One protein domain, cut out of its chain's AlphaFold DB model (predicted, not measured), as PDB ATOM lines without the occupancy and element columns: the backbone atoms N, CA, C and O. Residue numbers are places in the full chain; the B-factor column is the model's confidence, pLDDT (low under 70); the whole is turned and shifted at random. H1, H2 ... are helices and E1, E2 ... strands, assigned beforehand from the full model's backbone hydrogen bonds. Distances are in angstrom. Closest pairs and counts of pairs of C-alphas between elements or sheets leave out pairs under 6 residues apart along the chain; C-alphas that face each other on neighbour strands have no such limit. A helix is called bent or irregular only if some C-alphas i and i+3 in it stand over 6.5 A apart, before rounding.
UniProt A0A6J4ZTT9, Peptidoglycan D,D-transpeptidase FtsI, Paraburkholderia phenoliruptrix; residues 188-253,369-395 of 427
ATOM      1  N   ILE A 188     237.780 252.387 252.001       97.00
ATOM      2  CA  ILE A 188     237.520 252.788 250.622       97.00
ATOM      3  C   ILE A 188     236.706 251.711 249.916       97.00
ATOM      4  O   ILE A 188     237.001 250.518 250.013       97.00
ATOM      5  N   ASP A 189     235.691 252.164 249.202       97.75
ATOM      6  CA  ASP A 189     234.836 251.379 248.335       97.75
ATOM      7  C   ASP A 189     235.232 251.692 246.890       97.75
ATOM      8  O   ASP A 189     235.104 252.833 246.438       97.75
ATOM      9  N   GLN A 190     235.794 250.712 246.182       95.81
ATOM     10  CA  GLN A 190     236.377 250.945 244.861       95.81
ATOM     11  C   GLN A 190     235.346 251.468 243.828       95.81
ATOM     12  O   GLN A 190     235.652 252.460 243.159       95.81
ATOM     13  N   PRO A 191     234.120 250.911 243.719       97.00
ATOM     14  CA  PRO A 191     233.052 251.501 242.906       97.00
ATOM     15  C   PRO A 191     232.728 252.966 243.238       97.00
ATOM     16  O   PRO A 191     232.679 253.805 242.333       97.00
ATOM     17  N   ILE A 192     232.539 253.301 244.522       97.88
ATOM     18  CA  ILE A 192     232.223 254.682 244.941       97.88
ATOM     19  C   ILE A 192     233.401 255.611 244.641       97.88
ATOM     20  O   ILE A 192     233.205 256.733 244.166       97.88
ATOM     21  N   GLN A 193     234.629 255.150 244.868       97.94
ATOM     22  CA  GLN A 193     235.841 255.894 244.553       97.94
ATOM     23  C   GLN A 193     235.945 256.208 243.060       97.94
ATOM     24  O   GLN A 193     236.204 257.359 242.706       97.94
ATOM     25  N   TYR A 194     235.720 255.221 242.189       97.69
ATOM     26  CA  TYR A 194     235.747 255.424 240.741       97.69
ATOM     27  C   TYR A 194     234.700 256.453 240.299       97.69
ATOM     28  O   TYR A 194     235.035 257.410 239.596       97.69
ATOM     29  N   ALA A 195     233.453 256.306 240.763       98.31
ATOM     30  CA  ALA A 195     232.375 257.243 240.450       98.31
ATOM     31  C   ALA A 195     232.704 258.670 240.924       98.31
ATOM     32  O   ALA A 195     232.547 259.632 240.171       98.31
ATOM     33  N   THR A 196     233.238 258.797 242.142       98.12
ATOM     34  CA  THR A 196     233.657 260.076 242.733       98.12
ATOM     35  C   THR A 196     234.784 260.721 241.926       98.12
ATOM     36  O   THR A 196     234.719 261.907 241.608       98.12
ATOM     37  N   PHE A 197     235.809 259.947 241.559       97.62
ATOM     38  CA  PHE A 197     236.941 260.432 240.772       97.62
ATOM     39  C   PHE A 197     236.510 260.889 239.375       97.62
ATOM     40  O   PHE A 197     236.907 261.969 238.932       97.62
ATOM     41  N   LYS A 198     235.665 260.101 238.700       97.94
ATOM     42  CA  LYS A 198     235.127 260.430 237.375       97.94
ATOM     43  C   LYS A 198     234.340 261.742 237.407       97.94
ATOM     44  O   LYS A 198     234.668 262.651 236.647       97.94
ATOM     45  N   ALA A 199     233.380 261.863 238.326       98.19
ATOM     46  CA  ALA A 199     232.558 263.063 238.463       98.19
ATOM     47  C   ALA A 199     233.394 264.304 238.818       98.19
ATOM     48  O   ALA A 199     233.183 265.377 238.253       98.19
ATOM     49  N   LEU A 200     234.381 264.161 239.712       97.69
ATOM     50  CA  LEU A 200     235.292 265.249 240.070       97.69
ATOM     51  C   LEU A 200     236.112 265.716 238.864       97.69
ATOM     52  O   LEU A 200     236.210 266.917 238.623       97.69
ATOM     53  N   ARG A 201     236.694 264.780 238.106       96.31
ATOM     54  CA  ARG A 201     237.481 265.097 236.910       96.31
ATOM     55  C   ARG A 201     236.637 265.835 235.876       96.31
ATOM     56  O   ARG A 201     237.065 266.876 235.388       96.31
ATOM     57  N   GLU A 202     235.452 265.316 235.567       97.50
ATOM     58  CA  GLU A 202     234.528 265.927 234.604       97.50
ATOM     59  C   GLU A 202     234.093 267.327 235.054       97.50
ATOM     60  O   GLU A 202     234.062 268.254 234.247       97.50
ATOM     61  N   ALA A 203     233.819 267.515 236.349       97.88
ATOM     62  CA  ALA A 203     233.489 268.823 236.902       97.88
ATOM     63  C   ALA A 203     234.650 269.812 236.754       97.88
ATOM     64  O   ALA A 203     234.438 270.905 236.242       97.88
ATOM     65  N   VAL A 204     235.865 269.414 237.143       96.69
ATOM     66  CA  VAL A 204     237.052 270.275 237.069       96.69
ATOM     67  C   VAL A 204     237.388 270.650 235.624       96.69
ATOM     68  O   VAL A 204     237.677 271.813 235.362       96.69
ATOM     69  N   GLN A 205     237.303 269.698 234.689       95.44
ATOM     70  CA  GLN A 205     237.535 269.947 233.262       95.44
ATOM     71  C   GLN A 205     236.487 270.890 232.669       95.44
ATOM     72  O   GLN A 205     236.833 271.824 231.956       95.44
ATOM     73  N   ARG A 206     235.207 270.678 232.991       97.69
ATOM     74  CA  ARG A 206     234.110 271.516 232.493       97.69
ATOM     75  C   ARG A 206     234.194 272.959 232.988       97.69
ATOM     76  O   ARG A 206     233.750 273.857 232.283       97.69
ATOM     77  N   THR A 207     234.711 273.184 234.194       97.56
ATOM     78  CA  THR A 207     234.831 274.527 234.783       97.56
ATOM     79  C   THR A 207     236.211 275.155 234.599       97.56
ATOM     80  O   THR A 207     236.437 276.229 235.144       97.56
ATOM     81  N   ASP A 208     237.142 274.464 233.935       95.56
ATOM     82  CA  ASP A 208     238.562 274.835 233.850       95.56
ATOM     83  C   ASP A 208     239.186 275.174 235.223       95.56
ATOM     84  O   ASP A 208     239.951 276.121 235.408       95.56
ATOM     85  N   ALA A 209     238.802 274.412 236.254       95.19
ATOM     86  CA  ALA A 209     239.298 274.658 237.602       95.19
ATOM     87  C   ALA A 209     240.743 274.152 237.751       95.19
ATOM     88  O   ALA A 209     241.111 273.079 237.278       95.19
ATOM     89  N   ARG A 210     241.569 274.880 238.510       92.38
ATOM     90  CA  ARG A 210     242.973 274.495 238.752       92.38
ATOM     91  C   ARG A 210     243.121 273.143 239.466       92.38
ATOM     92  O   ARG A 210     244.085 272.417 239.234       92.38
ATOM     93  N   SER A 211     242.224 272.848 240.404       92.69
ATOM     94  CA  SER A 211     242.234 271.619 241.204       92.69
ATOM     95  C   SER A 211     240.864 271.381 241.839       92.69
ATOM     96  O   SER A 211     240.067 272.312 241.958       92.69
ATOM     97  N   GLY A 212     240.615 270.166 242.311       93.56
ATOM     98  CA  GLY A 212     239.424 269.822 243.078       93.56
ATOM     99  C   GLY A 212     239.666 268.627 243.996       93.56
ATOM    100  O   GLY A 212     240.577 267.832 243.774       93.56
ATOM    101  N   SER A 213     238.831 268.486 245.025       94.94
ATOM    102  CA  SER A 213     238.777 267.267 245.835       94.94
ATOM    103  C   SER A 213     237.340 266.923 246.180       94.94
ATOM    104  O   SER A 213     236.521 267.817 246.388       94.94
ATOM    105  N   ALA A 214     237.072 265.633 246.328       95.75
ATOM    106  CA  ALA A 214     235.796 265.111 246.785       95.75
ATOM    107  C   ALA A 214     236.037 264.026 247.840       95.75
ATOM    108  O   ALA A 214     236.928 263.190 247.690       95.75
ATOM    109  N   VAL A 215     235.253 264.060 248.918       95.44
ATOM    110  CA  VAL A 215     235.292 263.074 250.003       95.44
ATOM    111  C   VAL A 215     233.878 262.555 250.211       95.44
ATOM    112  O   VAL A 215     232.954 263.350 250.371       95.44
ATOM    113  N   VAL A 216     233.721 261.235 250.226       96.06
ATOM    114  CA  VAL A 216     232.456 260.558 250.516       96.06
ATOM    115  C   VAL A 216     232.622 259.785 251.813       96.06
ATOM    116  O   VAL A 216     233.543 258.976 251.953       96.06
ATOM    117  N   LEU A 217     231.730 260.050 252.761       94.12
ATOM    118  CA  LEU A 217     231.695 259.414 254.070       94.12
ATOM    119  C   LEU A 217     230.411 258.606 254.214       94.12
ATOM    120  O   LEU A 217     229.346 259.027 253.766       94.12
ATOM    121  N   ASP A 218     230.505 257.485 254.914       90.62
ATOM    122  CA  ASP A 218     229.342 256.820 255.476       90.62
ATOM    123  C   ASP A 218     228.837 257.639 256.677       90.62
ATOM    124  O   ASP A 218     229.525 257.778 257.693       90.62
ATOM    125  N   ALA A 219     227.625 258.190 256.570       87.81
ATOM    126  CA  ALA A 219     227.026 259.015 257.620       87.81
ATOM    127  C   ALA A 219     226.740 258.240 258.922       87.81
ATOM    128  O   ALA A 219     226.576 258.844 259.982       87.81
ATOM    129  N   HIS A 220     226.681 256.907 258.859       87.12
ATOM    130  CA  HIS A 220     226.413 256.044 260.000       87.12
ATOM    131  C   HIS A 220     227.684 255.574 260.708       87.12
ATOM    132  O   HIS A 220     227.667 255.357 261.920       87.12
ATOM    133  N   THR A 221     228.780 255.383 259.983       86.62
ATOM    134  CA  THR A 221     230.006 254.805 260.558       86.62
ATOM    135  C   THR A 221     231.167 255.794 260.634       86.62
ATOM    136  O   THR A 221     232.126 255.544 261.368       86.62
ATOM    137  N   GLY A 222     231.096 256.916 259.908       85.56
ATOM    138  CA  GLY A 222     232.215 257.846 259.731       85.56
ATOM    139  C   GLY A 222     233.364 257.255 258.903       85.56
ATOM    140  O   GLY A 222     234.463 257.816 258.878       85.56
ATOM    141  N   GLU A 223     233.143 256.106 258.257       91.56
ATOM    142  CA  GLU A 223     234.095 255.490 257.336       91.56
ATOM    143  C   GLU A 223     234.226 256.338 256.067       91.56
ATOM    144  O   GLU A 223     233.233 256.807 255.509       91.56
ATOM    145  N   ILE A 224     235.455 256.518 255.584       95.06
ATOM    146  CA  ILE A 224     235.697 257.159 254.289       95.06
ATOM    147  C   ILE A 224     235.506 256.118 253.196       95.06
ATOM    148  O   ILE A 224     236.308 255.190 253.083       95.06
ATOM    149  N   LEU A 225     234.459 256.296 252.396       96.62
ATOM    150  CA  LEU A 225     234.135 255.433 251.263       96.62
ATOM    151  C   LEU A 225     234.900 255.854 250.009       96.62
ATOM    152  O   LEU A 225     235.324 255.000 249.236       96.62
ATOM    153  N   ALA A 226     235.123 257.157 249.830       97.25
ATOM    154  CA  ALA A 226     235.950 257.678 248.751       97.25
ATOM    155  C   ALA A 226     236.679 258.964 249.145       97.25
ATOM    156  O   ALA A 226     236.171 259.790 249.905       97.25
ATOM    157  N   MET A 227     237.869 259.152 248.585       96.88
ATOM    158  CA  MET A 227     238.666 260.368 248.680       96.88
ATOM    159  C   MET A 227     239.415 260.567 247.361       96.88
ATOM    160  O   MET A 227     240.411 259.898 247.089       96.88
ATOM    161  N   ALA A 228     238.922 261.479 246.530       96.12
ATOM    162  CA  ALA A 228     239.465 261.765 245.207       96.12
ATOM    163  C   ALA A 228     240.037 263.185 245.143       96.12
ATOM    164  O   ALA A 228     239.511 264.112 245.764       96.12
ATOM    165  N   ASN A 229     241.100 263.357 244.357       94.88
ATOM    166  CA  ASN A 229     241.729 264.644 244.086       94.88
ATOM    167  C   ASN A 229     242.015 264.782 242.585       94.88
ATOM    168  O   ASN A 229     242.308 263.796 241.908       94.88
ATOM    169  N   TRP A 230     241.960 266.013 242.084       93.94
ATOM    170  CA  TRP A 230     242.416 266.383 240.748       93.94
ATOM    171  C   TRP A 230     243.276 267.655 240.838       93.94
ATOM    172  O   TRP A 230     242.860 268.584 241.535       93.94
ATOM    173  N   PRO A 231     244.433 267.752 240.154       93.44
ATOM    174  CA  PRO A 231     245.045 266.736 239.293       93.44
ATOM    175  C   PRO A 231     245.503 265.491 240.068       93.44
ATOM    176  O   PRO A 231     245.755 265.552 241.269       93.44
ATOM    177  N   SER A 232     245.601 264.360 239.366       92.56
ATOM    178  CA  SER A 232     246.109 263.098 239.916       92.56
ATOM    179  C   SER A 232     247.319 262.580 239.139       92.56
ATOM    180  O   SER A 232     247.679 263.133 238.100       92.56
ATOM    181  N   PHE A 233     247.965 261.534 239.648       93.44
ATOM    182  CA  PHE A 233     249.168 260.933 239.075       93.44
ATOM    183  C   PHE A 233     249.040 259.414 238.985       93.44
ATOM    184  O   PHE A 233     248.266 258.811 239.719       93.44
ATOM    185  N   ASP A 234     249.813 258.791 238.098       93.62
ATOM    186  CA  ASP A 234     249.920 257.332 238.047       93.62
ATOM    187  C   ASP A 234     251.058 256.857 238.973       93.62
ATOM    188  O   ASP A 234     252.227 257.133 238.682       93.62
ATOM    189  N   PRO A 235     250.760 256.138 240.071       93.94
ATOM    190  CA  PRO A 235     251.769 255.655 241.013       93.94
ATOM    191  C   PRO A 235     252.657 254.545 240.428       93.94
ATOM    192  O   PRO A 235     253.732 254.281 240.973       93.94
ATOM    193  N   ASN A 236     252.266 253.926 239.305       93.62
ATOM    194  CA  ASN A 236     253.088 252.939 238.600       93.62
ATOM    195  C   ASN A 236     254.190 253.587 237.740       93.62
ATOM    196  O   ASN A 236     255.189 252.926 237.428       93.62
ATOM    197  N   SER A 237     254.039 254.872 237.384       89.88
ATOM    198  CA  SER A 237     254.976 255.631 236.552       89.88
ATOM    199  C   SER A 237     255.897 256.510 237.397       89.88
ATOM    200  O   SER A 237     255.490 257.543 237.926       89.88
ATOM    201  N   ARG A 238     257.182 256.141 237.496       80.62
ATOM    202  CA  ARG A 238     258.130 256.841 238.384       80.62
ATOM    203  C   ARG A 238     258.314 258.320 238.042       80.62
ATOM    204  O   ARG A 238     258.399 259.125 238.964       80.62
ATOM    205  N   ALA A 239     258.323 258.663 236.754       79.00
ATOM    206  CA  ALA A 239     258.495 260.031 236.265       79.00
ATOM    207  C   ALA A 239     257.333 260.963 236.649       79.00
ATOM    208  O   ALA A 239     257.512 262.173 236.729       79.00
ATOM    209  N   ARG A 240     256.142 260.407 236.913       75.38
ATOM    210  CA  ARG A 240     254.930 261.177 237.230       75.38
ATOM    211  C   ARG A 240     254.664 261.312 238.735       75.38
ATOM    212  O   ARG A 240     253.618 261.821 239.118       75.38
ATOM    213  N   ARG A 241     255.598 260.895 239.599       77.25
ATOM    214  CA  ARG A 241     255.486 260.963 241.073       77.25
ATOM    215  C   ARG A 241     256.120 262.233 241.652       77.25
ATOM    216  O   ARG A 241     256.930 262.152 242.570       77.25
ATOM    217  N   ALA A 242     255.789 263.401 241.105       75.25
ATOM    218  CA  ALA A 242     256.335 264.675 241.572       75.25
ATOM    219  C   ALA A 242     255.328 265.830 241.466       75.25
ATOM    220  O   ALA A 242     254.351 265.773 240.717       75.25
ATOM    221  N   GLY A 243     255.602 266.901 242.211       78.75
ATOM    222  CA  GLY A 243     254.854 268.155 242.145       78.75
ATOM    223  C   GLY A 243     253.459 268.093 242.772       78.75
ATOM    224  O   GLY A 243     253.169 267.268 243.639       78.75
ATOM    225  N   ASN A 244     252.585 269.000 242.331       77.94
ATOM    226  CA  ASN A 244     251.266 269.204 242.941       77.94
ATOM    227  C   ASN A 244     250.323 268.002 242.791       77.94
ATOM    228  O   ASN A 244     249.475 267.811 243.651       77.94
ATOM    229  N   ALA A 245     250.479 267.167 241.760       83.69
ATOM    230  CA  ALA A 245     249.589 266.024 241.525       83.69
ATOM    231  C   ALA A 245     249.684 264.940 242.616       83.69
ATOM    232  O   ALA A 245     248.715 264.218 242.859       83.69
ATOM    233  N   VAL A 246     250.836 264.838 243.292       87.69
ATOM    234  CA  VAL A 246     251.063 263.883 244.393       87.69
ATOM    235  C   VAL A 246     250.346 264.309 245.674       87.69
ATOM    236  O   VAL A 246     249.988 263.477 246.508       87.69
ATOM    237  N   ARG A 247     250.110 265.612 245.836       87.19
ATOM    238  CA  ARG A 247     249.548 266.181 247.055       87.19
ATOM    239  C   ARG A 247     248.101 265.729 247.251       87.19
ATOM    240  O   ARG A 247     247.240 265.917 246.394       87.19
ATOM    241  N   ASN A 248     247.798 265.195 248.432       89.88
ATOM    242  CA  ASN A 248     246.424 264.889 248.814       89.88
ATOM    243  C   ASN A 248     245.707 266.167 249.284       89.88
ATOM    244  O   ASN A 248     245.698 266.488 250.478       89.88
ATOM    245  N   HIS A 249     245.134 266.916 248.341       87.69
ATOM    246  CA  HIS A 249     244.440 268.183 248.604       87.69
ATOM    247  C   HIS A 249     243.283 268.035 249.610       87.69
ATOM    248  O   HIS A 249     243.035 268.945 250.394       87.69
ATOM    249  N   ALA A 250     242.612 266.879 249.666       87.50
ATOM    250  CA  ALA A 250     241.521 266.638 250.613       87.50
ATOM    251  C   ALA A 250     241.957 266.704 252.092       87.50
ATOM    252  O   ALA A 250     241.140 267.021 252.963       87.50
ATOM    253  N   VAL A 251     243.231 266.408 252.369       87.19
ATOM    254  CA  VAL A 251     243.796 266.325 253.728       87.19
ATOM    255  C   VAL A 251     244.779 267.460 254.019       87.19
ATOM    256  O   VAL A 251     244.863 267.929 255.152       87.19
ATOM    257  N   THR A 252     245.543 267.892 253.014       85.50
ATOM    258  CA  THR A 252     246.659 268.836 253.196       85.50
ATOM    259  C   THR A 252     246.284 270.291 252.954       85.50
ATOM    260  O   THR A 252     246.911 271.178 253.539       85.50
ATOM    261  N   ASP A 253     245.284 270.554 252.109       85.50
ATOM    262  CA  ASP A 253     244.853 271.914 251.811       85.50
ATOM    263  C   ASP A 253     243.799 272.350 252.803       85.50
ATOM    264  O   ASP A 253     242.843 271.629 253.091       85.50
ATOM    265  N   ILE A 369     240.069 275.098 257.403       58.47
ATOM    266  CA  ILE A 369     239.708 273.690 257.615       58.47
ATOM    267  C   ILE A 369     240.082 272.861 256.388       58.47
ATOM    268  O   ILE A 369     239.949 273.315 255.254       58.47
ATOM    269  N   ALA A 370     240.569 271.639 256.606       61.75
ATOM    270  CA  ALA A 370     240.757 270.681 255.521       61.75
ATOM    271  C   ALA A 370     239.409 270.098 255.073       61.75
ATOM    272  O   ALA A 370     238.489 269.944 255.880       61.75
ATOM    273  N   ARG A 371     239.291 269.706 253.799       75.00
ATOM    274  CA  ARG A 371     238.032 269.161 253.242       75.00
ATOM    275  C   ARG A 371     237.549 267.923 253.997       75.00
ATOM    276  O   ARG A 371     236.355 267.796 254.251       75.00
ATOM    277  N   LEU A 372     238.468 267.056 254.425       62.34
ATOM    278  CA  LEU A 372     238.128 265.896 255.254       62.34
ATOM    279  C   LEU A 372     237.522 266.292 256.614       62.34
ATOM    280  O   LEU A 372     236.549 265.685 257.066       62.34
ATOM    281  N   ALA A 373     238.075 267.317 257.263       60.69
ATOM    282  CA  ALA A 373     237.559 267.796 258.542       60.69
ATOM    283  C   ALA A 373     236.165 268.423 258.373       60.69
ATOM    284  O   ALA A 373     235.273 268.141 259.167       60.69
ATOM    285  N   MET A 374     235.931 269.167 257.287       67.06
ATOM    286  CA  MET A 374     234.602 269.689 256.955       67.06
ATOM    287  C   MET A 374     233.575 268.573 256.704       67.06
ATOM    288  O   MET A 374     232.461 268.637 257.222       67.06
ATOM    289  N   ALA A 375     233.947 267.531 255.956       58.25
ATOM    290  CA  ALA A 375     233.070 266.389 255.703       58.25
ATOM    291  C   ALA A 375     232.699 265.658 257.011       58.25
ATOM    292  O   ALA A 375     231.545 265.288 257.218       58.25
ATOM    293  N   THR A 376     233.653 265.532 257.939       63.34
ATOM    294  CA  THR A 376     233.415 264.935 259.267       63.34
ATOM    295  C   THR A 376     232.443 265.778 260.103       63.34
ATOM    296  O   THR A 376     231.547 265.236 260.758       63.34
ATOM    297  N   THR A 377     232.564 267.109 260.049       60.62
ATOM    298  CA  THR A 377     231.613 268.026 260.694       60.62
ATOM    299  C   THR A 377     230.201 267.839 260.140       60.62
ATOM    300  O   THR A 377     229.256 267.746 260.918       60.62
ATOM    301  N   ALA A 378     230.047 267.706 258.818       56.03
ATOM    302  CA  ALA A 378     228.742 267.486 258.190       56.03
ATOM    303  C   ALA A 378     228.074 266.175 258.650       56.03
ATOM    304  O   ALA A 378     226.884 266.171 258.960       56.03
ATOM    305  N   VAL A 379     228.841 265.085 258.777       58.22
ATOM    306  CA  VAL A 379     228.333 263.806 259.314       58.22
ATOM    307  C   VAL A 379     227.869 263.946 260.768       58.22
ATOM    308  O   VAL A 379     226.845 263.377 261.144       58.22
ATOM    309  N   SER A 380     228.572 264.744 261.573       59.28
ATOM    310  CA  SER A 380     228.227 264.960 262.987       59.28
ATOM    311  C   SER A 380     226.897 265.713 263.162       59.28
ATOM    312  O   SER A 380     226.163 265.448 264.108       59.28
ATOM    313  N   ILE A 381     226.535 266.604 262.229       56.84
ATOM    314  CA  ILE A 381     225.238 267.312 262.239       56.84
ATOM    315  C   ILE A 381     224.074 266.341 262.002       56.84
ATOM    316  O   ILE A 381     223.016 266.484 262.608       56.84
ATOM    317  N   GLY A 382     224.269 265.323 261.159       53.41
ATOM    318  CA  GLY A 382     223.256 264.299 260.887       53.41
ATOM    319  C   GLY A 382     222.984 263.346 262.059       53.41
ATOM    320  O   GLY A 382     222.090 262.507 261.950       53.41
ATOM    321  N   ARG A 383     223.750 263.432 263.162       62.19
ATOM    322  CA  ARG A 383     223.680 262.506 264.305       62.19
ATOM    323  C   ARG A 383     223.923 263.192 265.660       62.19
ATOM    324  O   ARG A 383     225.036 263.148 266.175       62.19
ATOM    325  N   PRO A 384     222.883 263.742 266.307       49.19
ATOM    326  CA  PRO A 384     223.037 264.487 267.560       49.19
ATOM    327  C   PRO A 384     223.375 263.644 268.814       49.19
ATOM    328  O   PRO A 384     223.591 264.226 269.872       49.19
ATOM    329  N   SER A 385     223.425 262.305 268.743       39.94
ATOM    330  CA  SER A 385     223.471 261.421 269.929       39.94
ATOM    331  C   SER A 385     224.736 260.565 270.123       39.94
ATOM    332  O   SER A 385     224.777 259.772 271.062       39.94
ATOM    333  N   LEU A 386     225.782 260.703 269.301       39.22
ATOM    334  CA  LEU A 386     227.035 259.945 269.461       39.22
ATOM    335  C   LEU A 386     228.246 260.880 269.391       39.22
ATOM    336  O   LEU A 386     228.318 261.734 268.511       39.22
ATOM    337  N   GLU A 387     229.195 260.708 270.319       40.66
ATOM    338  CA  GLU A 387     230.493 261.391 270.304       40.66
ATOM    339  C   GLU A 387     231.125 261.321 268.906       40.66
ATOM    340  O   GLU A 387     231.100 260.279 268.247       40.66
ATOM    341  N   SER A 388     231.684 262.444 268.447       41.91
ATOM    342  CA  SER A 388     232.323 262.578 267.136       41.91
ATOM    343  C   SER A 388     233.354 261.468 266.916       41.91
ATOM    344  O   SER A 388     234.427 261.480 267.527       41.91
ATOM    345  N   PHE A 389     233.055 260.511 266.038       43.91
ATOM    346  CA  PHE A 389     234.032 259.503 265.647       43.91
ATOM    347  C   PHE A 389     235.078 260.146 264.727       43.91
ATOM    348  O   PHE A 389     234.705 260.815 263.761       43.91
ATOM    349  N   PRO A 390     236.387 259.952 264.977       49.00
ATOM    350  CA  PRO A 390     237.406 260.395 264.035       49.00
ATOM    351  C   PRO A 390     237.218 259.651 262.703       49.00
ATOM    352  O   PRO A 390     236.918 258.452 262.730       49.00
ATOM    353  N   PRO A 391     237.390 260.321 261.546       53.34
ATOM    354  CA  PRO A 391     237.196 259.694 260.246       53.34
ATOM    355  C   PRO A 391     238.117 258.479 260.110       53.34
ATOM    356  O   PRO A 391     239.326 258.560 260.355       53.34
ATOM    357  N   LYS A 392     237.540 257.333 259.739       69.00
ATOM    358  CA  LYS A 392     238.273 256.066 259.640       69.00
ATOM    359  C   LYS A 392     238.583 255.778 258.181       69.00
ATOM    360  O   LYS A 392     237.670 255.626 257.381       69.00
ATOM    361  N   VAL A 393     239.875 255.683 257.860       67.25
ATOM    362  CA  VAL A 393     240.372 255.155 256.571       67.25
ATOM    363  C   VAL A 393     240.632 253.642 256.660       67.25
ATOM    364  O   VAL A 393     240.775 252.965 255.646       67.25
ATOM    365  N   ARG A 394     240.698 253.088 257.879       67.00
ATOM    366  CA  ARG A 394     241.053 251.690 258.162       67.00
ATOM    367  C   ARG A 394     239.883 250.968 258.822       67.00
ATOM    368  O   ARG A 394     239.313 251.491 259.783       67.00
ATOM    369  N   LYS A 395     239.569 249.750 258.372       63.03
ATOM    370  CA  LYS A 395     238.637 248.881 259.107       63.03
ATOM    371  C   LYS A 395     239.322 248.394 260.386       63.03
ATOM    372  O   LYS A 395     240.383 247.776 260.333       63.03
TER     373      LYS A 395
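Overview. This is residues 188 to 253 and 369 to 395 of the 427 residues of the protein "Peptidoglycan D,D-transpeptidase FtsI" of Paraburkholderia phenoliruptrix (UniProt A0A6J4ZTT9). A two-stranded hairpin, E1 and E2, lies in the middle, with the long helix H1 packed on one side of it, chiefly on E2, and the short H3 and the longer H4 on the other side. The loop 231 to 242 with the small helix H2 lies at one end of the long axis, and the tail 382 to 395 loops round at the other. The printed part has 93 residues with four named helices and two named strands, in the order H1 E1 E2 H2 H3 H4; the sheet E1 - E2 is antiparallel, and the class is mixed, helices and strands. The whole is only just compact, close to loose, with a radius of gyration of the C-alphas of 14.4 A, and elongated, spanning 47 by 29 by 26 A.

Along the chain. E1 is residues 212 to 217, 17.0 A from first to last C-alpha, and E2 is residues 224 to 230, 17.7 A. H1, residues 190 to 206, is 24.1 A long and begins with C-alpha 190 at (236.377, 250.945, 244.861). H2 is residues 243 to 246, 6.1 A, neither bent nor irregular, but only just. H3 is residues 249 to 252, 5.1 A. H4, residues 371 to 381, is 15.7 A long and ends with C-alpha 381 at (225.238, 267.312, 262.239).

Arrangement. E1 and E2 form a hairpin, antiparallel with 176 degrees between their directions; N 214 and O 228 are within hydrogen-bond range at 2.9 A, as are N 230 and O 212 at 2.8 A. H1 and E2 have 17 pairs of C-alphas within 8 A, the closest those of Gln 193 and Ala 226, 4.6 A apart. H1 and E1 have 7 such pairs. The closest C-alphas of E1 and H4 are those of Val 215 and Leu 372, 6.6 A; of E1 and H3, those of Ser 213 and Ala 250, 5.5 A. H3 and H4 touch, with the C-alphas of Ala 250 and Arg 371 closest at 5.0 A. H2 has 1 pair of C-alphas within 8 A with E2, Trp 230 and Ala 245 at 7.2 A, and is apart from H3. H1 is apart from H2, H3 and H4. Every O i to N i+4 pair is within hydrogen-bond range in H1 and H4; H2 and H3 are too short for such a pair, and their single O i to N i+3 pair is within range in H2 but not in H3.

Size, cuts and confidence. The two C-alphas farthest apart are those of Ala 239 and Ser 385, 48.6 A, while those of Ile 188 and Lys 395, the first and last printed, are 9.4 A apart. Residues 254 to 368 are not printed, and C-alphas 253 and 369 are 8.0 A apart across this cut, which falls between H3 and H4. The link E2 to H2, 12 residues, is long; H1 to E1 and H2 to H3 are tight. The mean pLDDT of the printed part is 81.8, and residues 369 to 370 and 372 to 395 are under 70.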